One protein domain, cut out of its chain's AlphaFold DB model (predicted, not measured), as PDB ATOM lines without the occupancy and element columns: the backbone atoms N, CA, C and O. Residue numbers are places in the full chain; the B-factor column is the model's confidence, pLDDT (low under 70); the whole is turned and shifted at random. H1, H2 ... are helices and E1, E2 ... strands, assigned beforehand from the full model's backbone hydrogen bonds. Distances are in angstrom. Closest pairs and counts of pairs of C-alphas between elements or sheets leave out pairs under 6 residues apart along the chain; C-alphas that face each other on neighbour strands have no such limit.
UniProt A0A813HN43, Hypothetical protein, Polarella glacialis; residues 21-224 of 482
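AT A GLANCE: This is residues 21 to 224 of the 482 residues of the protein "Hypothetical protein" of Polarella glacialis (UniProt A0A813HN43). A broad nine-stranded sheet is curled like part of a barrel but left open, and a smaller four-stranded sheet, E2, E7, E12 and E11, lies within the curl, only partly face to face with it. The one named helix, H1, packs on the outside of the curl, at E13 and E10. The printed part has 204 residues, with thirteen named strands, E1 to E13, followed by H1; the class is mostly strand. Both sheets are antiparallel, in the orders E1 E3 E4 E5 E6 E13 E10 E9 E8 and E2 E7 E12 E11. The whole is compact, with a radius of gyration of the C-alphas of 16.4 A and spans of 48 by 38 by 35 A.

HOW THE PARTS SIT: E1, residues 21 to 23, is an edge strand of the larger sheet, beside E3, residues 64 to 75, with N 21 and O 66 2.9 A apart. E3 bends by 84 degrees at residue 69. E3, E4 (78 to 85), E5 (95 to 102) and E6 (106 to 113) form a meander, each strand the antiparallel neighbour of the one before; N 73 and O 80 are 2.8 A apart, N 81 and O 98 2.9 A, N 99 and O 110 2.8 A. E13, residues 198 to 206, is the antiparallel neighbour of E6, with N 109 and O 201 2.8 A apart, and of E10 (161 to 172), with N 169 and O 204 2.9 A apart; E8 (134 to 143), E9 (146 to 156) and E10 form a second meander. In the smaller sheet, E2 (43 to 49) and E11 (176 to 183) are the edge strands, E7 (121 to 127) and E12 (186 to 191) the inner ones; N 45 and O 125 are 2.9 A apart. Between the sheets, the closest C-alphas of E2 and E6 are those of Pro 46 and Val 111, 7.3 A, and of E8 and E11 those of Gln 142 and Leu 179, 6.9 A. H1, residues 210 to 220, is on the larger sheet at a height of 7.6 A, making two layers, a helix on one face of a sheet. It lies over E13 and, only just, over E10, where 3 of its C-alphas fall. Every O i to N i+4 pair in H1 is within hydrogen-bond range.

IN THESE COORDINATES: E1 begins at C-alpha 21, (-40.485, 37.583, 41.849). E9 measures 32.8 A and E10 35.0 A from first to last C-alpha. H1, 15.7 A long, ends at C-alpha 220, (-11.101, 33.763, 54.580).

THE WHOLE: The C-alphas farthest apart, of Gly 119 and His 159, are 51.1 A apart. The printed part has no cut. The links E1 to E2 and E2 to E3 are long. Residues 87 to 91 and 158 have pLDDT under 70.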
ATOM      1  N   SER A  21     -41.079  36.686  42.846       91.00
ATOM      2  CA  SER A  21     -40.485  37.583  41.849       91.00
ATOM      3  C   SER A  21     -39.548  36.821  40.907       91.00
ATOM      4  O   SER A  21     -38.879  35.886  41.343       91.00
ATOM      5  N   PRO A  22     -39.434  37.221  39.627       89.31
ATOM      6  CA  PRO A  22     -38.418  36.663  38.742       89.31
ATOM      7  C   PRO A  22     -37.018  36.977  39.271       89.31
ATOM      8  O   PRO A  22     -36.752  38.108  39.681       89.31
ATOM      9  N   LEU A  23     -36.126  35.989  39.219       89.31
ATOM     10  CA  LEU A  23     -34.748  36.115  39.675       89.31
ATOM     11  C   LEU A  23     -33.777  35.887  38.510       89.31
ATOM     12  O   LEU A  23     -33.908  34.919  37.763       89.31
ATOM     13  N   LEU A  24     -32.792  36.779  38.375       88.62
ATOM     14  CA  LEU A  24     -31.670  36.611  37.439       88.62
ATOM     15  C   LEU A  24     -30.541  35.765  38.043       88.62
ATOM     16  O   LEU A  24     -29.847  35.053  37.328       88.62
ATOM     17  N   GLY A  25     -30.374  35.854  39.361       92.56
ATOM     18  CA  GLY A  25     -29.421  35.107  40.173       92.56
ATOM     19  C   GLY A  25     -28.920  35.972  41.327       92.56
ATOM     20  O   GLY A  25     -29.526  36.990  41.661       92.56
ATOM     21  N   PHE A  26     -27.801  35.569  41.915       95.06
ATOM     22  CA  PHE A  26     -27.172  36.218  43.059       95.06
ATOM     23  C   PHE A  26     -25.868  36.882  42.610       95.06
ATOM     24  O   PHE A  26     -24.889  36.192  42.330       95.06
ATOM     25  N   GLY A  27     -25.877  38.213  42.486       94.12
ATOM     26  CA  GLY A  27     -24.675  39.001  42.190       94.12
ATOM     27  C   GLY A  27     -23.746  39.099  43.400       94.12
ATOM     28  O   GLY A  27     -24.207  39.063  44.542       94.12
ATOM     29  N   LEU A  28     -22.441  39.227  43.156       94.50
ATOM     30  CA  LEU A  28     -21.421  39.238  44.213       94.50
ATOM     31  C   LEU A  28     -21.039  40.644  44.692       94.50
ATOM     32  O   LEU A  28     -20.364  40.788  45.709       94.50
ATOM     33  N   THR A  29     -21.472  41.684  43.981       93.12
ATOM     34  CA  THR A  29     -21.296  43.091  44.366       93.12
ATOM     35  C   THR A  29     -22.643  43.807  44.318       93.12
ATOM     36  O   THR A  29     -23.508  43.460  43.519       93.12
ATOM     37  N   ALA A  30     -22.854  44.805  45.176       91.81
ATOM     38  CA  ALA A  30     -24.071  45.614  45.178       91.81
ATOM     39  C   ALA A  30     -23.822  46.980  45.827       91.81
ATOM     40  O   ALA A  30     -22.884  47.151  46.609       91.81
ATOM     41  N   LEU A  31     -24.701  47.938  45.532       91.19
ATOM     42  CA  LEU A  31     -24.738  49.244  46.183       91.19
ATOM     43  C   LEU A  31     -25.960  49.350  47.096       91.19
ATOM     44  O   LEU A  31     -27.064  48.949  46.732       91.19
ATOM     45  N   SER A  32     -25.767  49.906  48.292       92.44
ATOM     46  CA  SER A  32     -26.843  50.102  49.266       92.44
ATOM     47  C   SER A  32     -27.323  51.551  49.246       92.44
ATOM     48  O   SER A  32     -26.551  52.464  49.525       92.44
ATOM     49  N   GLY A  33     -28.598  51.765  48.912       89.25
ATOM     50  CA  GLY A  33     -29.255  53.073  49.034       89.25
ATOM     51  C   GLY A  33     -28.791  54.148  48.045       89.25
ATOM     52  O   GLY A  33     -29.076  55.326  48.257       89.25
ATOM     53  N   THR A  34     -28.084  53.783  46.974       88.75
ATOM     54  CA  THR A  34     -27.623  54.748  45.970       88.75
ATOM     55  C   THR A  34     -28.754  55.194  45.051       88.75
ATOM     56  O   THR A  34     -29.704  54.461  44.788       88.75
ATOM     57  N   GLY A  35     -28.623  56.408  44.517       85.31
ATOM     58  CA  GLY A  35     -29.440  56.935  43.421       85.31
ATOM     59  C   GLY A  35     -28.808  56.689  42.050       85.31
ATOM     60  O   GLY A  35     -28.895  57.557  41.195       85.31
ATOM     61  N   LEU A  36     -28.076  55.586  41.877       81.56
ATOM     62  CA  LEU A  36     -27.493  55.133  40.610       81.56
ATOM     63  C   LEU A  36     -27.283  53.616  40.646       81.56
ATOM     64  O   LEU A  36     -27.032  53.064  41.720       81.56
ATOM     65  N   ASN A  37     -27.378  52.989  39.473       81.25
ATOM     66  CA  ASN A  37     -27.107  51.568  39.263       81.25
ATOM     67  C   ASN A  37     -25.618  51.356  38.972       81.25
ATOM     68  O   ASN A  37     -25.061  52.056  38.125       81.25
ATOM     69  N   ASP A  38     -25.012  50.396  39.664       85.69
ATOM     70  CA  ASP A  38     -23.729  49.773  39.326       85.69
ATOM     71  C   ASP A  38     -23.563  48.486  40.166       85.69
ATOM     72  O   ASP A  38     -24.338  48.238  41.096       85.69
ATOM     73  N   GLY A  39     -22.546  47.681  39.869       84.50
ATOM     74  CA  GLY A  39     -22.280  46.397  40.515       84.50
ATOM     75  C   GLY A  39     -23.171  45.268  40.010       84.50
ATOM     76  O   GLY A  39     -23.614  45.254  38.865       84.50
ATOM     77  N   GLY A  40     -23.413  44.268  40.852       83.31
ATOM     78  CA  GLY A  40     -24.000  42.997  40.431       83.31
ATOM     79  C   GLY A  40     -23.017  42.123  39.654       83.31
ATOM     80  O   GLY A  40     -23.455  41.265  38.892       83.31
ATOM     81  N   ASP A  41     -21.708  42.335  39.828       89.44
ATOM     82  CA  ASP A  41     -20.674  41.544  39.162       89.44
ATOM     83  C   ASP A  41     -20.858  40.057  39.473       89.44
ATOM     84  O   ASP A  41     -21.111  39.682  40.623       89.44
ATOM     85  N   PHE A  42     -20.669  39.220  38.451       93.94
ATOM     86  CA  PHE A  42     -20.711  37.761  38.548       93.94
ATOM     87  C   PHE A  42     -22.020  37.231  39.159       93.94
ATOM     88  O   PHE A  42     -22.072  36.793  40.302       93.94
ATOM     89  N   ILE A  43     -23.102  37.217  38.389       94.31
ATOM     90  CA  ILE A  43     -24.371  36.651  38.850       94.31
ATOM     91  C   ILE A  43     -24.291  35.122  38.819       94.31
ATOM     92  O   ILE A  43     -24.073  34.523  37.765       94.31
ATOM     93  N   LEU A  44     -24.511  34.496  39.974       95.50
ATOM     94  CA  LEU A  44     -24.581  33.045  40.133       95.50
ATOM     95  C   LEU A  44     -26.039  32.593  40.233       95.50
ATOM     96  O   LEU A  44     -26.784  33.104  41.065       95.50
ATOM     97  N   LEU A  45     -26.458  31.621  39.427       94.75
ATOM     98  CA  LEU A  45     -27.808  31.055  39.486       94.75
ATOM     99  C   LEU A  45     -27.743  29.522  39.479       94.75
ATOM    100  O   LEU A  45     -27.441  28.934  38.437       94.75
ATOM    101  N   PRO A  46     -28.013  28.849  40.612       94.56
ATOM    102  CA  PRO A  46     -28.141  27.400  40.619       94.56
ATOM    103  C   PRO A  46     -29.432  26.977  39.923       94.56
ATOM    104  O   PRO A  46     -30.477  27.610  40.088       94.56
ATOM    105  N   VAL A  47     -29.364  25.889  39.159       90.94
ATOM    106  CA  VAL A  47     -30.496  25.381  38.379       90.94
ATOM    107  C   VAL A  47     -30.607  23.863  38.476       90.94
ATOM    108  O   VAL A  47     -29.607  23.151  38.558       90.94
ATOM    109  N   ALA A  48     -31.852  23.387  38.453       89.50
ATOM    110  CA  ALA A  48     -32.218  21.982  38.331       89.50
ATOM    111  C   ALA A  48     -33.278  21.860  37.232       89.50
ATOM    112  O   ALA A  48     -34.467  22.007  37.499       89.50
ATOM    113  N   SER A  49     -32.841  21.648  35.994       83.50
ATOM    114  CA  SER A  49     -33.693  21.760  34.807       83.50
ATOM    115  C   SER A  49     -34.030  20.397  34.203       83.50
ATOM    116  O   SER A  49     -33.176  19.518  34.090       83.50
ATOM    117  N   SER A  50     -35.289  20.221  33.801       79.88
ATOM    118  CA  SER A  50     -35.756  19.035  33.071       79.88
ATOM    119  C   SER A  50     -35.500  19.126  31.560       79.88
ATOM    120  O   SER A  50     -35.721  18.165  30.820       79.88
ATOM    121  N   SER A  51     -35.045  20.293  31.096       77.31
ATOM    122  CA  SER A  51     -34.900  20.647  29.693       77.31
ATOM    123  C   SER A  51     -33.522  21.260  29.419       77.31
ATOM    124  O   SER A  51     -32.671  21.376  30.297       77.31
ATOM    125  N   SER A  52     -33.244  21.603  28.165       76.25
ATOM    126  CA  SER A  52     -32.001  22.291  27.818       76.25
ATOM    127  C   SER A  52     -32.038  23.742  28.306       76.25
ATOM    128  O   SER A  52     -32.944  24.494  27.941       76.25
ATOM    129  N   ILE A  53     -31.015  24.170  29.041       78.94
ATOM    130  CA  ILE A  53     -30.847  25.564  29.465       78.94
ATOM    131  C   ILE A  53     -30.349  26.411  28.285       78.94
ATOM    132  O   ILE A  53     -29.263  26.171  27.758       78.94
ATOM    133  N   ALA A  54     -31.121  27.422  27.883       72.25
ATOM    134  CA  ALA A  54     -30.767  28.332  26.794       72.25
ATOM    135  C   ALA A  54     -31.145  29.785  27.112       72.25
ATOM    136  O   ALA A  54     -32.115  30.057  27.820       72.25
ATOM    137  N   VAL A  55     -30.387  30.728  26.552       81.25
ATOM    138  CA  VAL A  55     -30.647  32.168  26.675       81.25
ATOM    139  C   VAL A  55     -31.714  32.604  25.676       81.25
ATOM    140  O   VAL A  55     -31.792  32.093  24.557       81.25
ATOM    141  N   ASN A  56     -32.541  33.582  26.044       76.00
ATOM    142  CA  ASN A  56     -33.481  34.168  25.090       76.00
ATOM    143  C   ASN A  56     -32.781  35.161  24.134       76.00
ATOM    144  O   ASN A  56     -31.621  35.531  24.316       76.00
ATOM    145  N   LYS A  57     -33.518  35.670  23.137       73.94
ATOM    146  CA  LYS A  57     -33.012  36.649  22.149       73.94
ATOM    147  C   LYS A  57     -32.468  37.961  22.741       73.94
ATOM    148  O   LYS A  57     -31.821  38.721  22.030       73.94
ATOM    149  N   HIS A  58     -32.763  38.250  24.008       75.25
ATOM    150  CA  HIS A  58     -32.280  39.422  24.737       75.25
ATOM    151  C   HIS A  58     -31.074  39.104  25.631       75.25
ATOM    152  O   HIS A  58     -30.715  39.935  26.456       75.25
ATOM    153  N   ASN A  59     -30.456  37.928  25.468       78.31
ATOM    154  CA  ASN A  59     -29.343  37.463  26.292       78.31
ATOM    155  C   ASN A  59     -29.712  37.408  27.786       78.31
ATOM    156  O   ASN A  59     -28.914  37.779  28.638       78.31
ATOM    157  N   ASN A  60     -30.935  36.960  28.089       73.19
ATOM    158  CA  ASN A  60     -31.426  36.790  29.453       73.19
ATOM    159  C   ASN A  60     -31.855  35.341  29.700       73.19
ATOM    160  O   ASN A  60     -32.461  34.710  28.828       73.19
ATOM    161  N   ILE A  61     -31.620  34.869  30.923       74.62
ATOM    162  CA  ILE A  61     -32.224  33.663  31.490       74.62
ATOM    163  C   ILE A  61     -32.948  34.078  32.766       74.62
ATOM    164  O   ILE A  61     -32.339  34.595  33.695       74.62
ATOM    165  N   ILE A  62     -34.257  33.847  32.798       71.31
ATOM    166  CA  ILE A  62     -35.013  33.760  34.045       71.31
ATOM    167  C   ILE A  62     -35.425  32.298  34.108       71.31
ATOM    168  O   ILE A  62     -36.379  31.903  33.438       71.31
ATOM    169  N   ALA A  63     -34.621  31.499  34.807       74.19
ATOM    170  CA  ALA A  63     -34.880  30.077  35.039       74.19
ATOM    171  C   ALA A  63     -35.497  29.821  36.424       74.19
ATOM    172  O   ALA A  63     -35.900  28.697  36.715       74.19
ATOM    173  N   ALA A  64     -35.595  30.858  37.267       85.12
ATOM    174  CA  ALA A  64     -36.135  30.752  38.611       85.12
ATOM    175  C   ALA A  64     -37.051  31.926  38.989       85.12
ATOM    176  O   ALA A  64     -36.819  33.088  38.641       85.12
ATOM    177  N   GLN A  65     -38.077  31.607  39.773       90.44
ATOM    178  CA  GLN A  65     -38.814  32.541  40.613       90.44
ATOM    179  C   GLN A  65     -38.265  32.455  42.039       90.44
ATOM    180  O   GLN A  65     -38.215  31.372  42.623       90.44
ATOM    181  N   LEU A  66     -37.893  33.597  42.606       93.25
ATOM    182  CA  LEU A  66     -37.661  33.749  44.035       93.25
ATOM    183  C   LEU A  66     -39.014  33.743  44.746       93.25
ATOM    184  O   LEU A  66     -39.857  34.598  44.471       93.25
ATOM    185  N   LEU A  67     -39.220  32.789  45.649       93.44
ATOM    186  CA  LEU A  67     -40.386  32.761  46.522       93.44
ATOM    187  C   LEU A  67     -40.123  33.627  47.759       93.44
ATOM    188  O   LEU A  67     -39.025  33.607  48.312       93.44
ATOM    189  N   HIS A  68     -41.131  34.386  48.183       93.75
ATOM    190  CA  HIS A  68     -41.029  35.307  49.313       93.75
ATOM    191  C   HIS A  68     -41.624  34.697  50.605       93.75
ATOM    192  O   HIS A  68     -41.548  33.489  50.841       93.75
ATOM    193  N   ASP A  69     -42.217  35.533  51.461       88.56
ATOM    194  CA  ASP A  69     -42.945  35.157  52.681       88.56
ATOM    195  C   ASP A  69     -42.164  34.194  53.587       88.56
ATOM    196  O   ASP A  69     -41.039  34.496  53.974       88.56
ATOM    197  N   SER A  70     -42.728  33.039  53.952       89.25
ATOM    198  CA  SER A  70     -42.085  32.083  54.865       89.25
ATOM    199  C   SER A  70     -40.813  31.440  54.301       89.25
ATOM    200  O   SER A  70     -40.074  30.795  55.049       89.25
ATOM    201  N   THR A  71     -40.556  31.608  53.003       92.25
ATOM    202  CA  THR A  71     -39.453  30.961  52.287       92.25
ATOM    203  C   THR A  71     -38.273  31.879  51.994       92.25
ATOM    204  O   THR A  71     -37.283  31.397  51.455       92.25
ATOM    205  N   GLU A  72     -38.342  33.156  52.383       96.69
ATOM    206  CA  GLU A  72     -37.256  34.130  52.257       96.69
ATOM    207  C   GLU A  72     -36.928  34.730  53.626       96.69
ATOM    208  O   GLU A  72     -37.781  35.318  54.292       96.69
ATOM    209  N   GLN A  73     -35.682  34.572  54.064       97.00
ATOM    210  CA  GLN A  73     -35.220  35.014  55.374       97.00
ATOM    211  C   GLN A  73     -33.858  35.686  55.248       97.00
ATOM    212  O   GLN A  73     -32.966  35.197  54.558       97.00
ATOM    213  N   ALA A  74     -33.688  36.798  55.954       97.12
ATOM    214  CA  ALA A  74     -32.444  37.548  55.989       97.12
ATOM    215  C   ALA A  74     -32.097  37.922  57.429       97.12
ATOM    216  O   ALA A  74     -32.969  38.254  58.233       97.12
ATOM    217  N   SER A  75     -30.810  37.891  57.739       96.94
ATOM    218  CA  SER A  75     -30.241  38.392  58.990       96.94
ATOM    219  C   SER A  75     -28.831  38.928  58.714       96.94
ATOM    220  O   SER A  75     -28.272  38.620  57.661       96.94
ATOM    221  N   PRO A  76     -28.228  39.734  59.602       97.00
ATOM    222  CA  PRO A  76     -26.891  40.269  59.361       97.00
ATOM    223  C   PRO A  76     -25.869  39.167  59.025       97.00
ATOM    224  O   PRO A  76     -25.603  38.281  59.836       97.00
ATOM    225  N   GLY A  77     -25.317  39.221  57.807       95.62
ATOM    226  CA  GLY A  77     -24.321  38.271  57.299       95.62
ATOM    227  C   GLY A  77     -24.875  36.975  56.696       95.62
ATOM    228  O   GLY A  77     -24.078  36.139  56.284       95.62
ATOM    229  N   TYR A  78     -26.197  36.796  56.623       98.19
ATOM    230  CA  TYR A  78     -26.812  35.567  56.119       98.19
ATOM    231  C   TYR A  78     -28.145  35.810  55.400       98.19
ATOM    232  O   TYR A  78     -29.010  36.543  55.886       98.19
ATOM    233  N   TYR A  79     -28.343  35.128  54.275       98.56
ATOM    234  CA  TYR A  79     -29.589  35.142  53.510       98.56
ATOM    235  C   TYR A  79     -29.993  33.721  53.115       98.56
ATOM    236  O   TYR A  79     -29.141  32.911  52.765       98.56
ATOM    237  N   ARG A  80     -31.292  33.421  53.139       98.19
ATOM    238  CA  ARG A  80     -31.869  32.153  52.683       98.19
ATOM    239  C   ARG A  80     -33.117  32.409  51.865       98.19
ATOM    240  O   ARG A  80     -33.969  33.196  52.271       98.19
ATOM    241  N   CYS A  81     -33.266  31.677  50.771       97.56
ATOM    242  CA  CYS A  81     -34.473  31.704  49.966       97.56
ATOM    243  C   CYS A  81     -34.831  30.342  49.369       97.56
ATOM    244  O   CYS A  81     -33.979  29.463  49.232       97.56
ATOM    245  N   THR A  82     -36.081  30.198  48.928       96.19
ATOM    246  CA  THR A  82     -36.488  29.116  48.023       96.19
ATOM    247  C   THR A  82     -36.657  29.647  46.607       96.19
ATOM    248  O   THR A  82     -37.356  30.634  46.376       96.19
ATOM    249  N   LEU A  83     -36.046  28.956  45.653       94.06
ATOM    250  CA  LEU A  83     -36.248  29.149  44.228       94.06
ATOM    251  C   LEU A  83     -37.198  28.083  43.696       94.06
ATOM    252  O   LEU A  83     -37.094  26.913  44.063       94.06
ATOM    253  N   GLN A  84     -38.097  28.484  42.808       90.12
ATOM    254  CA  GLN A  84     -38.929  27.581  42.022       90.12
ATOM    255  C   GLN A  84     -38.568  27.727  40.546       90.12
ATOM    256  O   GLN A  84     -38.420  28.854  40.073       90.12
ATOM    257  N   SER A  85     -38.448  26.613  39.821       82.44
ATOM    258  CA  SER A  85     -38.236  26.642  38.368       82.44
ATOM    259  C   SER A  85     -39.296  27.499  37.669       82.44
ATOM    260  O   SER A  85     -40.480  27.459  38.015       82.44
ATOM    261  N   SER A  86     -38.866  28.305  36.697       72.38
ATOM    262  CA  SER A  86     -39.757  29.109  35.855       72.38
ATOM    263  C   SER A  86     -39.975  28.512  34.463       72.38
ATOM    264  O   SER A  86     -40.419  29.229  33.562       72.38
ATOM    265  N   GLU A  87     -39.658  27.227  34.255       66.44
ATOM    266  CA  GLU A  87     -39.940  26.543  32.991       66.44
ATOM    267  C   GLU A  87     -41.441  26.577  32.654       66.44
ATOM    268  O   GLU A  87     -42.310  26.318  33.483       66.44
ATOM    269  N   ALA A  88     -41.755  26.896  31.395       43.38
ATOM    270  CA  ALA A  88     -43.115  27.154  30.914       43.38
ATOM    271  C   ALA A  88     -44.015  25.906  30.818       43.38
ATOM    272  O   ALA A  88     -45.181  26.019  30.428       43.38
ATOM    273  N   THR A  89     -43.511  24.712  31.142       49.03
ATOM    274  CA  THR A  89     -44.371  23.530  31.233       49.03
ATOM    275  C   THR A  89     -44.959  23.472  32.637       49.03
ATOM    276  O   THR A  89     -44.236  23.489  33.624       49.03
ATOM    277  N   ALA A  90     -46.285  23.370  32.746       50.62
ATOM    278  CA  ALA A  90     -47.012  23.325  34.020       50.62
ATOM    279  C   ALA A  90     -46.683  22.102  34.921       50.62
ATOM    280  O   ALA A  90     -47.452  21.784  35.825       50.62
ATOM    281  N   LYS A  91     -45.589  21.376  34.652       58.97
ATOM    282  CA  LYS A  91     -45.181  20.137  35.321       58.97
ATOM    283  C   LYS A  91     -43.855  20.241  36.079       58.97
ATOM    284  O   LYS A  91     -43.654  19.422  36.972       58.97
ATOM    285  N   ASP A  92     -42.981  21.207  35.779       70.94
ATOM    286  CA  ASP A  92     -41.754  21.388  36.564       70.94
ATOM    287  C   ASP A  92     -42.079  22.134  37.866       70.94
ATOM    288  O   ASP A  92     -42.431  23.312  37.887       70.94
ATOM    289  N   THR A  93     -42.014  21.397  38.971       76.38
ATOM    290  CA  THR A  93     -42.257  21.908  40.325       76.38
ATOM    291  C   THR A  93     -40.991  21.885  41.172       76.38
ATOM    292  O   THR A  93     -41.079  22.006  42.396       76.38
ATOM    293  N   SER A  94     -39.825  21.733  40.531       85.44
ATOM    294  CA  SER A  94     -38.544  21.656  41.215       85.44
ATOM    295  C   SER A  94     -38.301  22.898  42.065       85.44
ATOM    296  O   SER A  94     -38.541  24.045  41.660       85.44
ATOM    297  N   ARG A  95     -37.852  22.645  43.295       91.19
ATOM    298  CA  ARG A  95     -37.490  23.682  44.255       91.19
ATOM    299  C   ARG A  95     -36.040  23.539  44.659       91.19
ATOM    300  O   ARG A  95     -35.559  22.430  44.876       91.19
ATOM    301  N   LEU A  96     -35.372  24.672  44.797       94.94
ATOM    302  CA  LEU A  96     -34.018  24.755  45.316       94.94
ATOM    303  C   LEU A  96     -34.048  25.649  46.546       94.94
ATOM    304  O   LEU A  96     -34.603  26.743  46.504       94.94
ATOM    305  N   GLU A  97     -33.450  25.197  47.635       97.12
ATOM    306  CA  GLU A  97     -33.149  26.077  48.755       97.12
ATOM    307  C   GLU A  97     -31.745  26.630  48.564       97.12
ATOM    308  O   GLU A  97     -30.810  25.865  48.333       97.12
ATOM    309  N   VAL A  98     -31.608  27.950  48.638       98.31
ATOM    310  CA  VAL A  98     -30.328  28.640  48.503       98.31
ATOM    311  C   VAL A  98     -30.053  29.414  49.778       98.31
ATOM    312  O   VAL A  98     -30.892  30.186  50.237       98.31
ATOM    313  N   GLU A  99     -28.864  29.222  50.326       98.69
ATOM    314  CA  GLU A  99     -28.349  29.936  51.485       98.69
ATOM    315  C   GLU A  99     -27.047  30.642  51.102       98.69
ATOM    316  O   GLU A  99     -26.201  30.066  50.418       98.69
ATOM    317  N   LEU A 100     -26.873  31.882  51.554       98.75
ATOM    318  CA  LEU A 100     -25.730  32.735  51.252       98.75
ATOM    319  C   LEU A 100     -25.116  33.264  52.545       98.75
ATOM    320  O   LEU A 100     -25.829  33.712  53.446       98.75
ATOM    321  N   VAL A 101     -23.789  33.271  52.605       98.00
ATOM    322  CA  VAL A 101     -23.009  33.875  53.688       98.00
ATOM    323  C   VAL A 101     -21.791  34.580  53.105       98.00
ATOM    324  O   VAL A 101     -21.181  34.086  52.156       98.00
ATOM    325  N   ALA A 102     -21.432  35.728  53.671       95.56
ATOM    326  CA  ALA A 102     -20.295  36.528  53.229       95.56
ATOM    327  C   ALA A 102     -19.266  36.724  54.350       95.56
ATOM    328  O   ALA A 102     -19.607  36.847  55.527       95.56
ATOM    329  N   GLN A 103     -18.003  36.774  53.942       94.56
ATOM    330  CA  GLN A 103     -16.857  37.293  54.681       94.56
ATOM    331  C   GLN A 103     -16.428  38.626  54.038       94.56
ATOM    332  O   GLN A 103     -17.169  39.209  53.247       94.56
ATOM    333  N   LEU A 104     -15.253  39.150  54.390       95.62
ATOM    334  CA  LEU A 104     -14.829  40.485  53.956       95.62
ATOM    335  C   LEU A 104     -14.608  40.602  52.437       95.62
ATOM    336  O   LEU A 104     -14.873  41.661  51.871       95.62
ATOM    337  N   ARG A 105     -14.105  39.551  51.778       97.69
ATOM    338  CA  ARG A 105     -13.758  39.519  50.337       97.69
ATOM    339  C   ARG A 105     -14.206  38.236  49.644       97.69
ATOM    340  O   ARG A 105     -13.853  37.984  48.490       97.69
ATOM    341  N   SER A 106     -14.922  37.387  50.360       97.50
ATOM    342  CA  SER A 106     -15.304  36.059  49.912       97.50
ATOM    343  C   SER A 106     -16.692  35.699  50.427       97.50
ATOM    344  O   SER A 106     -17.233  36.358  51.312       97.50
ATOM    345  N   GLY A 107     -17.303  34.666  49.861       97.50
ATOM    346  CA  GLY A 107     -18.615  34.195  50.281       97.50
ATOM    347  C   GLY A 107     -18.850  32.739  49.919       97.50
ATOM    348  O   GLY A 107     -18.121  32.151  49.116       97.50
ATOM    349  N   MET A 108     -19.874  32.153  50.530       98.19
ATOM    350  CA  MET A 108     -20.337  30.808  50.217       98.19
ATOM    351  C   MET A 108     -21.811  30.829  49.829       98.19
ATOM    352  O   MET A 108     -22.614  31.547  50.425       98.19
ATOM    353  N   MET A 109     -22.157  29.984  48.866       98.56
ATOM    354  CA  MET A 109     -23.524  29.617  48.527       98.56
ATOM    355  C   MET A 109     -23.703  28.132  48.838       98.56
ATOM    356  O   MET A 109     -22.903  27.313  48.390       98.56
ATOM    357  N   ARG A 110     -24.748  27.775  49.581       98.44
ATOM    358  CA  ARG A 110     -25.193  26.389  49.753       98.44
ATOM    359  C   ARG A 110     -26.524  26.215  49.044       98.44
ATOM    360  O   ARG A 110     -27.429  27.025  49.217       98.44
ATOM    361  N   VAL A 111     -26.621  25.178  48.227       98.00
ATOM    362  CA  VAL A 111     -27.798  24.853  47.427       98.00
ATOM    363  C   VAL A 111     -28.246  23.456  47.798       98.00
ATOM    364  O   VAL A 111     -27.483  22.509  47.623       98.00
ATOM    365  N   ARG A 112     -29.485  23.316  48.262       97.31
ATOM    366  CA  ARG A 112     -30.124  22.010  48.443       97.31
ATOM    367  C   ARG A 112     -31.136  21.787  47.337       97.31
ATOM    368  O   ARG A 112     -32.066  22.579  47.160       97.31
ATOM    369  N   PHE A 113     -30.950  20.704  46.594       93.94
ATOM    370  CA  PHE A 113     -31.840  20.310  45.513       93.94
ATOM    371  C   PHE A 113     -33.057  19.597  46.106       93.94
ATOM    372  O   PHE A 113     -32.990  18.442  46.518       93.94
ATOM    373  N   GLY A 114     -34.169  20.323  46.199       86.69
ATOM    374  CA  GLY A 114     -35.387  19.876  46.863       86.69
ATOM    375  C   GLY A 114     -36.278  18.970  46.002       86.69
ATOM    376  O   GLY A 114     -35.865  18.480  44.943       86.69
ATOM    377  N   PRO A 115     -37.532  18.742  46.440       78.69
ATOM    378  CA  PRO A 115     -38.500  17.910  45.730       78.69
ATOM    379  C   PRO A 115     -38.690  18.332  44.270       78.69
ATOM    380  O   PRO A 115     -38.619  19.514  43.937       78.69
ATOM    381  N   GLY A 116     -38.954  17.352  43.402       80.81
ATOM    382  CA  GLY A 116     -39.178  17.582  41.972       80.81
ATOM    383  C   GLY A 116     -37.905  17.792  41.147       80.81
ATOM    384  O   GLY A 116     -38.023  17.973  39.949       80.81
ATOM    385  N   SER A 117     -36.710  17.745  41.750       83.06
ATOM    386  CA  SER A 117     -35.422  17.880  41.044       83.06
ATOM    387  C   SER A 117     -34.780  16.545  40.630       83.06
ATOM    388  O   SER A 117     -33.673  16.528  40.089       83.06
ATOM    389  N   ALA A 118     -35.420  15.410  40.927       83.75
ATOM    390  CA  ALA A 118     -34.873  14.091  40.623       83.75
ATOM    391  C   ALA A 118     -34.813  13.867  39.103       83.75
ATOM    392  O   ALA A 118     -35.800  14.069  38.400       83.75
ATOM    393  N   GLY A 119     -33.649  13.448  38.599       84.69
ATOM    394  CA  GLY A 119     -33.415  13.264  37.162       84.69
ATOM    395  C   GLY A 119     -33.241  14.561  36.363       84.69
ATOM    396  O   GLY A 119     -33.042  14.488  35.153       84.69
ATOM    397  N   HIS A 120     -33.294  15.731  37.009       88.12
ATOM    398  CA  HIS A 120     -33.017  17.011  36.359       88.12
ATOM    399  C   HIS A 120     -31.512  17.237  36.206       88.12
ATOM    400  O   HIS A 120     -30.715  16.816  37.044       88.12
ATOM    401  N   GLN A 121     -31.138  17.978  35.166       88.75
ATOM    402  CA  GLN A 121     -29.789  18.489  35.001       88.75
ATOM    403  C   GLN A 121     -29.486  19.521  36.097       88.75
ATOM    404  O   GLN A 121     -30.154  20.554  36.186       88.75
ATOM    405  N   ARG A 122     -28.463  19.257  36.914       91.38
ATOM    406  CA  ARG A 122     -27.957  20.143  37.970       91.38
ATOM    407  C   ARG A 122     -26.729  20.894  37.473       91.38
ATOM    408  O   ARG A 122     -25.741  20.292  37.036       91.38
ATOM    409  N   ALA A 123     -26.800  22.218  37.525       92.44
ATOM    410  CA  ALA A 123     -25.752  23.102  37.032       92.44
ATOM    411  C   ALA A 123     -25.732  24.429  37.797       92.44
ATOM    412  O   ALA A 123     -26.671  24.773  38.521       92.44
ATOM    413  N   LEU A 124     -24.656  25.188  37.600       94.00
ATOM    414  CA  LEU A 124     -24.558  26.581  38.018       94.00
ATOM    415  C   LEU A 124     -24.429  27.457  36.772       94.00
ATOM    416  O   LEU A 124     -23.522  27.267  35.966       94.00
ATOM    417  N   ILE A 125     -25.331  28.417  36.607       93.81
ATOM    418  CA  ILE A 125     -25.191  29.460  35.593       93.81
ATOM    419  C   ILE A 125     -24.354  30.586  36.194       93.81
ATOM    420  O   ILE A 125     -24.614  31.039  37.308       93.81
ATOM    421  N   VAL A 126     -23.367  31.045  35.434       94.00
ATOM    422  CA  VAL A 126     -22.543  32.211  35.740       94.00
ATOM    423  C   VAL A 126     -22.774  33.246  34.654       94.00
ATOM    424  O   VAL A 126     -22.471  33.002  33.488       94.00
ATOM    425  N   ASN A 127     -23.268  34.417  35.028       92.94
ATOM    426  CA  ASN A 127     -23.329  35.572  34.144       92.94
ATOM    427  C   ASN A 127     -22.287  36.601  34.589       92.94
ATOM    428  O   ASN A 127     -22.315  37.089  35.714       92.94
ATOM    429  N   LEU A 128     -21.348  36.910  33.700       92.62
ATOM    430  CA  LEU A 128     -20.281  37.873  33.944       92.62
ATOM    431  C   LEU A 128     -20.804  39.312  34.037       92.62
ATOM    432  O   LEU A 128     -20.184  40.134  34.699       92.62
ATOM    433  N   GLY A 129     -21.909  39.621  33.358       79.38
ATOM    434  CA  GLY A 129     -22.498  40.957  33.340       79.38
ATOM    435  C   GLY A 129     -23.685  41.104  34.287       79.38
ATOM    436  O   GLY A 129     -24.305  40.124  34.700       79.38
ATOM    437  N   SER A 130     -24.040  42.354  34.558       80.12
ATOM    438  CA  SER A 130     -25.203  42.740  35.350       80.12
ATOM    439  C   SER A 130     -26.122  43.650  34.531       80.12
ATOM    440  O   SER A 130     -25.642  44.389  33.676       80.12
ATOM    441  N   PRO A 131     -27.443  43.669  34.775       80.56
ATOM    442  CA  PRO A 131     -28.304  44.735  34.256       80.56
ATOM    443  C   PRO A 131     -27.971  46.122  34.829       80.56
ATOM    444  O   PRO A 131     -28.472  47.123  34.314       80.56
ATOM    445  N   GLN A 132     -27.181  46.178  35.906       79.31
ATOM    446  CA  GLN A 132     -26.828  47.415  36.601       79.31
ATOM    447  C   GLN A 132     -25.695  48.182  35.919       79.31
ATOM    448  O   GLN A 132     -25.581  49.390  36.119       79.31
ATOM    449  N   ASP A 133     -24.879  47.505  35.114       83.56
ATOM    450  CA  ASP A 133     -23.718  48.073  34.443       83.56
ATOM    451  C   ASP A 133     -23.624  47.603  32.983       83.56
ATOM    452  O   ASP A 133     -24.492  46.914  32.443       83.56
ATOM    453  N   ARG A 134     -22.577  48.045  32.287       88.50
ATOM    454  CA  ARG A 134     -22.257  47.579  30.941       88.50
ATOM    455  C   ARG A 134     -20.976  46.762  30.978       88.50
ATOM    456  O   ARG A 134     -19.891  47.338  31.091       88.50
ATOM    457  N   LEU A 135     -21.108  45.457  30.744       91.00
ATOM    458  CA  LEU A 135     -19.982  44.562  30.480       91.00
ATOM    459  C   LEU A 135     -19.269  44.975  29.182       91.00
ATOM    460  O   LEU A 135     -19.839  44.891  28.091       91.00
ATOM    461  N   GLU A 136     -18.018  45.418  29.291       92.12
ATOM    462  CA  GLU A 136     -17.185  45.772  28.137       92.12
ATOM    463  C   GLU A 136     -16.402  44.562  27.629       92.12
ATOM    464  O   GLU A 136     -16.300  44.338  26.422       92.12
ATOM    465  N   GLN A 137     -15.819  43.801  28.557       93.38
ATOM    466  CA  GLN A 137     -15.018  42.607  28.297       93.38
ATOM    467  C   GLN A 137     -15.169  41.638  29.464       93.38
ATOM    468  O   GLN A 137     -15.310  42.063  30.609       93.38
ATOM    469  N   GLY A 138     -15.082  40.341  29.198       94.25
ATOM    470  CA  GLY A 138     -15.019  39.355  30.263       94.25
ATOM    471  C   GLY A 138     -14.718  37.962  29.744       94.25
ATOM    472  O   GLY A 138     -14.923  37.670  28.566       94.25
ATOM    473  N   THR A 139     -14.209  37.119  30.632       94.25
ATOM    474  CA  THR A 139     -13.844  35.732  30.343       94.25
ATOM    475  C   THR A 139     -14.136  34.848  31.546       94.25
ATOM    476  O   THR A 139     -13.961  35.278  32.687       94.25
ATOM    477  N   ALA A 140     -14.517  33.600  31.284       94.56
ATOM    478  CA  ALA A 140     -14.528  32.529  32.270       94.56
ATOM    479  C   ALA A 140     -13.533  31.449  31.829       94.56
ATOM    480  O   ALA A 140     -13.467  31.111  30.647       94.56
ATOM    481  N   SER A 141     -12.740  30.924  32.760       92.44
ATOM    482  CA  SER A 141     -11.757  29.878  32.480       92.44
ATOM    483  C   SER A 141     -11.783  28.806  33.556       92.44
ATOM    484  O   SER A 141     -11.680  29.099  34.744       92.44
ATOM    485  N   GLN A 142     -11.897  27.550  33.134       89.25
ATOM    486  CA  GLN A 142     -11.871  26.404  34.031       89.25
ATOM    487  C   GLN A 142     -10.465  25.790  34.087       89.25
ATOM    488  O   GLN A 142      -9.921  25.348  33.075       89.25
ATOM    489  N   LYS A 143      -9.905  25.715  35.295       84.88
ATOM    490  CA  LYS A 143      -8.697  24.964  35.662       84.88
ATOM    491  C   LYS A 143      -9.018  24.119  36.896       84.88
ATOM    492  O   LYS A 143      -8.708  24.517  38.014       84.88
ATOM    493  N   THR A 144      -9.687  22.982  36.691       74.62
ATOM    494  CA  THR A 144     -10.235  22.128  37.762       74.62
ATOM    495  C   THR A 144      -9.254  21.945  38.931       74.62
ATOM    496  O   THR A 144      -8.094  21.604  38.690       74.62
ATOM    497  N   PRO A 145      -9.691  22.158  40.192       78.50
ATOM    498  CA  PRO A 145     -11.066  22.435  40.650       78.50
ATOM    499  C   PRO A 145     -11.493  23.914  40.588       78.50
ATOM    500  O   PRO A 145     -12.592  24.251  41.016       78.50
ATOM    501  N   LEU A 146     -10.638  24.798  40.076       90.81
ATOM    502  CA  LEU A 146     -10.831  26.242  40.101       90.81
ATOM    503  C   LEU A 146     -11.496  26.752  38.818       90.81
ATOM    504  O   LEU A 146     -11.051  26.458  37.709       90.81
ATOM    505  N   LEU A 147     -12.510  27.595  38.970       94.62
ATOM    506  CA  LEU A 147     -13.015  28.462  37.911       94.62
ATOM    507  C   LEU A 147     -12.560  29.895  38.193       94.62
ATOM    508  O   LEU A 147     -12.807  30.418  39.280       94.62
ATOM    509  N   THR A 148     -11.916  30.540  37.222       96.12
ATOM    510  CA  THR A 148     -11.583  31.966  37.301       96.12
ATOM    511  C   THR A 148     -12.475  32.770  36.375       96.12
ATOM    512  O   THR A 148     -12.715  32.400  35.223       96.12
ATOM    513  N   LEU A 149     -12.989  33.878  36.899       96.44
ATOM    514  CA  LEU A 149     -13.778  34.846  36.157       96.44
ATOM    515  C   LEU A 149     -13.046  36.180  36.147       96.44
ATOM    516  O   LEU A 149     -12.427  36.568  37.139       96.44
ATOM    517  N   TRP A 150     -13.172  36.896  35.039       95.56
ATOM    518  CA  TRP A 150     -12.652  38.243  34.891       95.56
ATOM    519  C   TRP A 150     -13.635  39.107  34.114       95.56
ATOM    520  O   TRP A 150     -14.186  38.659  33.107       95.56
ATOM    521  N   THR A 151     -13.817  40.349  34.557       95.75
ATOM    522  CA  THR A 151     -14.630  41.353  33.868       95.75
ATOM    523  C   THR A 151     -13.933  42.699  33.831       95.75
ATOM    524  O   THR A 151     -13.191  43.075  34.739       95.75
ATOM    525  N   ARG A 152     -14.226  43.460  32.779       94.62
ATOM    526  CA  ARG A 152     -14.148  44.915  32.764       94.62
ATOM    527  C   ARG A 152     -15.525  45.458  32.423       94.62
ATOM    528  O   ARG A 152     -16.073  45.129  31.368       94.62
ATOM    529  N   SER A 153     -16.015  46.331  33.286       93.12
ATOM    530  CA  SER A 153     -17.337  46.926  33.178       93.12
ATOM    531  C   SER A 153     -17.274  48.439  33.332       93.12
ATOM    532  O   SER A 153     -16.258  49.008  33.740       93.12
ATOM    533  N   SER A 154     -18.365  49.094  32.956       91.06
ATOM    534  CA  SER A 154     -18.527  50.539  33.073       91.06
ATOM    535  C   SER A 154     -19.971  50.899  33.383       91.06
ATOM    536  O   SER A 154     -20.889  50.268  32.858       91.06
ATOM    537  N   ALA A 155     -20.166  51.967  34.146       84.94
ATOM    538  CA  ALA A 155     -21.466  52.588  34.350       84.94
ATOM    539  C   ALA A 155     -21.357  54.090  34.094       84.94
ATOM    540  O   ALA A 155     -20.367  54.737  34.444       84.94
ATOM    541  N   ALA A 156     -22.372  54.666  33.453       78.69
ATOM    542  CA  ALA A 156     -22.409  56.095  33.187       78.69
ATOM    543  C   ALA A 156     -23.842  56.628  33.225       78.69
ATOM    544  O   ALA A 156     -24.740  56.109  32.567       78.69
ATOM    545  N   THR A 157     -24.022  57.720  33.958       72.12
ATOM    546  CA  THR A 157     -25.180  58.610  33.901       72.12
ATOM    547  C   THR A 157     -24.730  59.990  33.412       72.12
ATOM    548  O   THR A 157     -23.556  60.205  33.110       72.12
ATOM    549  N   HIS A 158     -25.649  60.957  33.336       66.94
ATOM    550  CA  HIS A 158     -25.335  62.305  32.849       66.94
ATOM    551  C   HIS A 158     -24.247  63.028  33.675       66.94
ATOM    552  O   HIS A 158     -23.561  63.901  33.144       66.94
ATOM    553  N   HIS A 159     -24.059  62.662  34.952       71.62
ATOM    554  CA  HIS A 159     -23.126  63.340  35.865       71.62
ATOM    555  C   HIS A 159     -22.185  62.413  36.644       71.62
ATOM    556  O   HIS A 159     -21.286  62.911  37.319       71.62
ATOM    557  N   CYS A 160     -22.382  61.096  36.575       80.50
ATOM    558  CA  CYS A 160     -21.593  60.134  37.339       80.50
ATOM    559  C   CYS A 160     -21.147  59.025  36.382       80.50
ATOM    560  O   CYS A 160     -21.991  58.386  35.758       80.50
ATOM    561  N   SER A 161     -19.841  58.816  36.219       84.56
ATOM    562  CA  SER A 161     -19.322  57.704  35.412       84.56
ATOM    563  C   SER A 161     -18.201  56.964  36.118       84.56
ATOM    564  O   SER A 161     -17.405  57.559  36.839       84.56
ATOM    565  N   THR A 162     -18.133  55.660  35.906       88.69
ATOM    566  CA  THR A 162     -17.064  54.819  36.424       88.69
ATOM    567  C   THR A 162     -16.789  53.657  35.481       88.69
ATOM    568  O   THR A 162     -17.563  53.348  34.573       88.69
ATOM    569  N   ASP A 163     -15.639  53.041  35.685       92.69
ATOM    570  CA  ASP A 163     -15.250  51.775  35.094       92.69
ATOM    571  C   ASP A 163     -14.524  50.965  36.155       92.69
ATOM    572  O   ASP A 163     -13.841  51.527  37.013       92.69
ATOM    573  N   HIS A 164     -14.624  49.649  36.082       93.75
ATOM    574  CA  HIS A 164     -13.956  48.767  37.024       93.75
ATOM    575  C   HIS A 164     -13.526  47.475  36.364       93.75
ATOM    576  O   HIS A 164     -13.806  47.183  35.200       93.75
ATOM    577  N   THR A 165     -12.711  46.732  37.092       95.38
ATOM    578  CA  THR A 165     -12.250  45.428  36.657       95.38
ATOM    579  C   THR A 165     -12.251  44.529  37.868       95.38
ATOM    580  O   THR A 165     -11.560  44.828  38.841       95.38
ATOM    581  N   ALA A 166     -12.995  43.438  37.780       95.94
ATOM    582  CA  ALA A 166     -13.182  42.500  38.867       95.94
ATOM    583  C   ALA A 166     -12.714  41.107  38.446       95.94
ATOM    584  O   ALA A 166     -12.689  40.753  37.264       95.94
ATOM    585  N   TYR A 167     -12.331  40.322  39.442       97.62
ATOM    586  CA  TYR A 167     -11.948  38.927  39.317       97.62
ATOM    587  C   TYR A 167     -12.697  38.120  40.366       97.62
ATOM    588  O   TYR A 167     -12.868  38.585  41.496       97.62
ATOM    589  N   ALA A 168     -13.084  36.899  40.009       97.94
ATOM    590  CA  ALA A 168     -13.604  35.926  40.956       97.94
ATOM    591  C   ALA A 168     -12.872  34.591  40.817       97.94
ATOM    592  O   ALA A 168     -12.572  34.144  39.709       97.94
ATOM    593  N   ALA A 169     -12.604  33.952  41.950       97.44
ATOM    594  CA  ALA A 169     -12.125  32.582  42.053       97.44
ATOM    595  C   ALA A 169     -13.249  31.743  42.660       97.44
ATOM    596  O   ALA A 169     -13.646  32.004  43.795       97.44
ATOM    597  N   ILE A 170     -13.772  30.775  41.909       96.69
ATOM    598  CA  ILE A 170     -14.920  29.949  42.294       96.69
ATOM    599  C   ILE A 170     -14.491  28.491  42.425       96.69
ATOM    600  O   ILE A 170     -13.819  27.948  41.548       96.69
ATOM    601  N   GLU A 171     -14.946  27.851  43.496       95.94
ATOM    602  CA  GLU A 171     -14.854  26.408  43.688       95.94
ATOM    603  C   GLU A 171     -16.197  25.817  44.087       95.94
ATOM    604  O   GLU A 171     -16.963  26.427  44.831       95.94
ATOM    605  N   THR A 172     -16.441  24.590  43.647       95.94
ATOM    606  CA  THR A 172     -17.657  23.825  43.923       95.94
ATOM    607  C   THR A 172     -17.315  22.544  44.685       95.94
ATOM    608  O   THR A 172     -16.271  21.939  44.448       95.94
ATOM    609  N   SER A 173     -18.184  22.112  45.604       95.25
ATOM    610  CA  SER A 173     -18.008  20.858  46.358       95.25
ATOM    611  C   SER A 173     -18.104  19.614  45.472       95.25
ATOM    612  O   SER A 173     -17.611  18.552  45.839       95.25
ATOM    613  N   VAL A 174     -18.720  19.762  44.297       94.00
ATOM    614  CA  VAL A 174     -18.767  18.765  43.225       94.00
ATOM    615  C   VAL A 174     -17.909  19.257  42.065       94.00
ATOM    616  O   VAL A 174     -18.068  20.417  41.676       94.00
ATOM    617  N   PRO A 175     -17.035  18.425  41.474       93.25
ATOM    618  CA  PRO A 175     -16.275  18.809  40.291       93.25
ATOM    619  C   PRO A 175     -17.169  19.277  39.133       93.25
ATOM    620  O   PRO A 175     -18.296  18.813  38.953       93.25
ATOM    621  N   VAL A 176     -16.647  20.199  38.327       92.94
ATOM    622  CA  VAL A 176     -17.309  20.678  37.107       92.94
ATOM    623  C   VAL A 176     -16.808  19.847  35.927       92.94
ATOM    624  O   VAL A 176     -15.609  19.821  35.652       92.94
ATOM    625  N   SER A 177     -17.718  19.178  35.221       91.69
ATOM    626  CA  SER A 177     -17.396  18.323  34.072       91.69
ATOM    627  C   SER A 177     -17.185  19.124  32.787       91.69
ATOM    628  O   SER A 177     -16.358  18.756  31.953       91.69
ATOM    629  N   SER A 178     -17.908  20.235  32.623       91.31
ATOM    630  CA  SER A 178     -17.745  21.134  31.483       91.31
ATOM    631  C   SER A 178     -18.172  22.567  31.795       91.31
ATOM    632  O   SER A 178     -19.038  22.813  32.640       91.31
ATOM    633  N   LEU A 179     -17.558  23.503  31.071       93.50
ATOM    634  CA  LEU A 179     -17.881  24.922  31.060       93.50
ATOM    635  C   LEU A 179     -18.334  25.301  29.646       93.50
ATOM    636  O   LEU A 179     -17.535  25.271  28.709       93.50
ATOM    637  N   ILE A 180     -19.613  25.633  29.488       92.19
ATOM    638  CA  ILE A 180     -20.240  25.859  28.179       92.19
ATOM    639  C   ILE A 180     -20.699  27.313  28.091       92.19
ATOM    640  O   ILE A 180     -21.482  27.757  28.926       92.19
ATOM    641  N   GLU A 181     -20.250  28.060  27.083       92.12
ATOM    642  CA  GLU A 181     -20.805  29.391  26.812       92.12
ATOM    643  C   GLU A 181     -22.206  29.233  26.204       92.12
ATOM    644  O   GLU A 181     -22.371  28.648  25.135       92.12
ATOM    645  N   ILE A 182     -23.225  29.728  26.907       90.44
ATOM    646  CA  ILE A 182     -24.639  29.604  26.508       90.44
ATOM    647  C   ILE A 182     -25.232  30.926  26.010       90.44
ATOM    648  O   ILE A 182     -26.331  30.952  25.464       90.44
ATOM    649  N   GLY A 183     -24.504  32.027  26.185       88.75
ATOM    650  CA  GLY A 183     -24.827  33.351  25.671       88.75
ATOM    651  C   GLY A 183     -23.677  34.310  25.935       88.75
ATOM    652  O   GLY A 183     -22.691  33.946  26.570       88.75
ATOM    653  N   ARG A 184     -23.798  35.560  25.479       88.12
ATOM    654  CA  ARG A 184     -22.721  36.545  25.633       88.12
ATOM    655  C   ARG A 184     -22.435  36.767  27.118       88.12
ATOM    656  O   ARG A 184     -23.275  37.333  27.818       88.12
ATOM    657  N   GLY A 185     -21.244  36.361  27.561       89.44
ATOM    658  CA  GLY A 185     -20.820  36.487  28.956       89.44
ATOM    659  C   GLY A 185     -21.581  35.576  29.925       89.44
ATOM    660  O   GLY A 185     -21.455  35.763  31.129       89.44
ATOM    661  N   MET A 186     -22.354  34.607  29.425       91.56
ATOM    662  CA  MET A 186     -23.094  33.640  30.233       91.56
ATOM    663  C   MET A 186     -22.573  32.231  30.000       91.56
ATOM    664  O   MET A 186     -22.502  31.753  28.868       91.56
ATOM    665  N   TRP A 187     -22.282  31.552  31.098       93.19
ATOM    666  CA  TRP A 187     -21.647  30.250  31.117       93.19
ATOM    667  C   TRP A 187     -22.461  29.272  31.954       93.19
ATOM    668  O   TRP A 187     -22.956  29.618  33.025       93.19
ATOM    669  N   LEU A 188     -22.580  28.044  31.468       92.56
ATOM    670  CA  LEU A 188     -23.151  26.917  32.185       92.56
ATOM    671  C   LEU A 188     -22.015  26.045  32.717       92.56
ATOM    672  O   LEU A 188     -21.227  25.508  31.939       92.56
ATOM    673  N   LEU A 189     -21.947  25.901  34.037       93.31
ATOM    674  CA  LEU A 189     -21.038  24.986  34.717       93.31
ATOM    675  C   LEU A 189     -21.813  23.706  34.997       93.31
ATOM    676  O   LEU A 189     -22.667  23.669  35.890       93.31
ATOM    677  N   GLN A 190     -21.529  22.661  34.232       92.06
ATOM    678  CA  GLN A 190     -22.180  21.377  34.435       92.06
ATOM    679  C   GLN A 190     -21.479  20.603  35.550       92.06
ATOM    680  O   GLN A 190     -20.278  20.347  35.476       92.06
ATOM    681  N   LEU A 191     -22.229  20.217  36.582       93.50
ATOM    682  CA  LEU A 191     -21.698  19.393  37.668       93.50
ATOM    683  C   LEU A 191     -21.403  17.977  37.158       93.50
ATOM    684  O   LEU A 191     -22.103  17.468  36.283       93.50
ATOM    685  N   GLU A 192     -20.369  17.329  37.681       93.81
ATOM    686  CA  GLU A 192     -20.086  15.924  37.368       93.81
ATOM    687  C   GLU A 192     -21.141  14.997  37.993       93.81
ATOM    688  O   GLU A 192     -21.731  14.172  37.296       93.81
ATOM    689  N   ASP A 193     -21.458  15.198  39.275       93.94
ATOM    690  CA  ASP A 193     -22.533  14.477  39.958       93.94
ATOM    691  C   ASP A 193     -23.887  15.180  39.763       93.94
ATOM    692  O   ASP A 193     -24.184  16.209  40.370       93.94
ATOM    693  N   GLN A 194     -24.730  14.596  38.911       92.56
ATOM    694  CA  GLN A 194     -26.093  15.066  38.639       92.56
ATOM    695  C   GLN A 194     -27.117  14.601  39.693       92.56
ATOM    696  O   GLN A 194     -28.282  14.985  39.625       92.56
ATOM    697  N   GLN A 195     -26.699  13.787  40.666       92.38
ATOM    698  CA  GLN A 195     -27.516  13.313  41.784       92.38
ATOM    699  C   GLN A 195     -27.130  13.964  43.125       92.38
ATOM    700  O   GLN A 195     -27.792  13.698  44.129       92.38
ATOM    701  N   VAL A 196     -26.181  14.910  43.138       94.31
ATOM    702  CA  VAL A 196     -25.756  15.652  44.343       94.31
ATOM    703  C   VAL A 196     -26.909  16.363  45.059       94.31
ATOM    704  O   VAL A 196     -27.490  17.303  44.523       94.31
ATOM    705  N   GLU A 197     -27.245  15.962  46.281       94.38
ATOM    706  CA  GLU A 197     -28.348  16.578  47.041       94.38
ATOM    707  C   GLU A 197     -28.023  17.995  47.537       94.38
ATOM    708  O   GLU A 197     -28.904  18.857  47.583       94.38
ATOM    709  N   GLU A 198     -26.754  18.248  47.865       96.31
ATOM    710  CA  GLU A 198     -26.267  19.531  48.370       96.31
ATOM    711  C   GLU A 198     -24.988  19.976  47.641       96.31
ATOM    712  O   GLU A 198     -23.965  19.291  47.662       96.31
ATOM    713  N   LEU A 199     -25.037  21.153  47.017       96.62
ATOM    714  CA  LEU A 199     -23.886  21.815  46.406       96.62
ATOM    715  C   LEU A 199     -23.445  22.982  47.288       96.62
ATOM    716  O   LEU A 199     -24.237  23.870  47.596       96.62
ATOM    717  N   VAL A 200     -22.158  23.034  47.615       97.50
ATOM    718  CA  VAL A 200     -21.530  24.211  48.218       97.50
ATOM    719  C   VAL A 200     -20.629  24.865  47.180       97.50
ATOM    720  O   VAL A 200     -19.805  24.205  46.551       97.50
ATOM    721  N   VAL A 201     -20.778  26.171  47.010       97.81
ATOM    722  CA  VAL A 201     -19.950  27.016  46.152       97.81
ATOM    723  C   VAL A 201     -19.223  28.011  47.044       97.81
ATOM    724  O   VAL A 201     -19.849  28.637  47.896       97.81
ATOM    725  N   ARG A 202     -17.915  28.172  46.861       97.25
ATOM    726  CA  ARG A 202     -17.110  29.187  47.555       97.25
ATOM    727  C   ARG A 202     -16.523  30.139  46.534       97.25
ATOM    728  O   ARG A 202     -16.061  29.697  45.484       97.25
ATOM    729  N   VAL A 203     -16.536  31.428  46.850       97.75
ATOM    730  CA  VAL A 203     -16.079  32.476  45.940       97.75
ATOM    731  C   VAL A 203     -15.174  33.454  46.666       97.75
ATOM    732  O   VAL A 203     -15.536  33.932  47.733       97.75
ATOM    733  N   GLY A 204     -14.016  33.769  46.091       97.94
ATOM    734  CA  GLY A 204     -13.212  34.932  46.473       97.94
ATOM    735  C   GLY A 204     -13.246  35.984  45.378       97.94
ATOM    736  O   GLY A 204     -13.203  35.640  44.197       97.94
ATOM    737  N   LEU A 205     -13.314  37.255  45.762       97.75
ATOM    738  CA  LEU A 205     -13.312  38.401  44.857       97.75
ATOM    739  C   LEU A 205     -11.988  39.148  44.939       97.75
ATOM    740  O   LEU A 205     -11.393  39.233  46.007       97.75
ATOM    741  N   SER A 206     -11.552  39.746  43.834       97.88
ATOM    742  CA  SER A 206     -10.462  40.724  43.828       97.88
ATOM    743  C   SER A 206     -10.694  41.781  42.764       97.88
ATOM    744  O   SER A 206     -11.229  41.518  41.690       97.88
ATOM    745  N   GLN A 207     -10.239  42.994  43.051       95.69
ATOM    746  CA  GLN A 207     -10.228  44.109  42.108       95.69
ATOM    747  C   GLN A 207      -8.829  44.304  41.510       95.69
ATOM    748  O   GLN A 207      -8.539  45.354  40.944       95.69
ATOM    749  N   VAL A 208      -7.943  43.311  41.650       97.00
ATOM    750  CA  VAL A 208      -6.530  43.373  41.265       97.00
ATOM    751  C   VAL A 208      -6.223  42.344  40.180       97.00
ATOM    752  O   VAL A 208      -5.921  42.742  39.051       97.00
ATOM    753  N   ASP A 209      -6.324  41.053  40.510       96.56
ATOM    754  CA  ASP A 209      -6.036  39.925  39.618       96.56
ATOM    755  C   ASP A 209      -6.638  38.590  40.112       96.56
ATOM    756  O   ASP A 209      -7.150  38.482  41.228       96.56
ATOM    757  N   GLU A 210      -6.571  37.553  39.265       96.38
ATOM    758  CA  GLU A 210      -7.047  36.194  39.584       96.38
ATOM    759  C   GLU A 210      -6.343  35.600  40.817       96.38
ATOM    760  O   GLU A 210      -6.971  34.931  41.639       96.38
ATOM    761  N   ALA A 211      -5.037  35.855  40.964       96.44
ATOM    762  CA  ALA A 211      -4.253  35.360  42.091       96.44
ATOM    763  C   ALA A 211      -4.706  35.993  43.416       96.44
ATOM    764  O   ALA A 211      -4.783  35.303  44.434       96.44
ATOM    765  N   GLY A 212      -5.056  37.280  43.397       98.00
ATOM    766  CA  GLY A 212      -5.664  37.999  44.509       98.00
ATOM    767  C   GLY A 212      -7.005  37.394  44.901       98.00
ATOM    768  O   GLY A 212      -7.209  37.090  46.073       98.00
ATOM    769  N   ALA A 213      -7.877  37.109  43.926       98.06
ATOM    770  CA  ALA A 213      -9.182  36.495  44.187       98.06
ATOM    771  C   ALA A 213      -9.041  35.125  44.875       98.06
ATOM    772  O   ALA A 213      -9.720  34.851  45.865       98.06
ATOM    773  N   LEU A 214      -8.107  34.289  44.407       96.81
ATOM    774  CA  LEU A 214      -7.815  32.996  45.029       96.81
ATOM    775  C   LEU A 214      -7.183  33.149  46.422       96.81
ATOM    776  O   LEU A 214      -7.525  32.404  47.337       96.81
ATOM    777  N   THR A 215      -6.279  34.112  46.602       97.50
ATOM    778  CA  THR A 215      -5.641  34.371  47.903       97.50
ATOM    779  C   THR A 215      -6.673  34.835  48.931       97.50
ATOM    780  O   THR A 215      -6.674  34.337  50.055       97.50
ATOM    781  N   ASN A 216      -7.595  35.715  48.535       98.38
ATOM    782  CA  ASN A 216      -8.702  36.163  49.375       98.38
ATOM    783  C   ASN A 216      -9.617  34.989  49.753       98.38
ATOM    784  O   ASN A 216      -9.907  34.807  50.934       98.38
ATOM    785  N   LEU A 217      -9.999  34.147  48.778       97.25
ATOM    786  CA  LEU A 217     -10.778  32.929  49.029       97.25
ATOM    787  C   LEU A 217     -10.109  32.044  50.087       97.25
ATOM    788  O   LEU A 217     -10.753  31.615  51.035       97.25
ATOM    789  N   ARG A 218      -8.814  31.760  49.929       95.50
ATOM    790  CA  ARG A 218      -8.078  30.848  50.815       95.50
ATOM    791  C   ARG A 218      -7.840  31.403  52.210       95.50
ATOM    792  O   ARG A 218      -7.819  30.624  53.153       95.50
ATOM    793  N   ALA A 219      -7.636  32.710  52.330       96.50
ATOM    794  CA  ALA A 219      -7.395  33.358  53.613       96.50
ATOM    795  C   ALA A 219      -8.660  33.439  54.483       96.50
ATOM    796  O   ALA A 219      -8.552  33.414  55.705       96.50
ATOM    797  N   GLU A 220      -9.837  33.550  53.866       96.00
ATOM    798  CA  GLU A 220     -11.101  33.763  54.580       96.00
ATOM    799  C   GLU A 220     -11.992  32.509  54.641       96.00
ATOM    800  O   GLU A 220     -12.779  32.370  55.574       96.00
ATOM    801  N   LEU A 221     -11.872  31.591  53.673       94.44
ATOM    802  CA  LEU A 221     -12.678  30.369  53.550       94.44
ATOM    803  C   LEU A 221     -11.777  29.146  53.310       94.44
ATOM    804  O   LEU A 221     -11.805  28.513  52.250       94.44
ATOM    805  N   ASP A 222     -10.961  28.799  54.302       79.69
ATOM    806  CA  ASP A 222     -10.056  27.646  54.237       79.69
ATOM    807  C   ASP A 222     -10.792  26.287  54.249       79.69
ATOM    808  O   ASP A 222     -10.310  25.313  53.668       79.69
ATOM    809  N   SER A 223     -12.007  26.232  54.802       83.56
ATOM    810  CA  SER A 223     -12.836  25.026  54.916       83.56
ATOM    811  C   SER A 223     -14.153  25.100  54.124       83.56
ATOM    812  O   SER A 223     -14.547  26.146  53.602       83.56
ATOM    813  N   TRP A 224     -14.836  23.959  54.001       91.56
ATOM    814  CA  TRP A 224     -16.156  23.833  53.362       91.56
ATOM    815  C   TRP A 224     -17.321  23.928  54.369       91.56
ATOM    816  O   TRP A 224     -18.467  23.648  54.025       91.56
TER     817      TRP A 224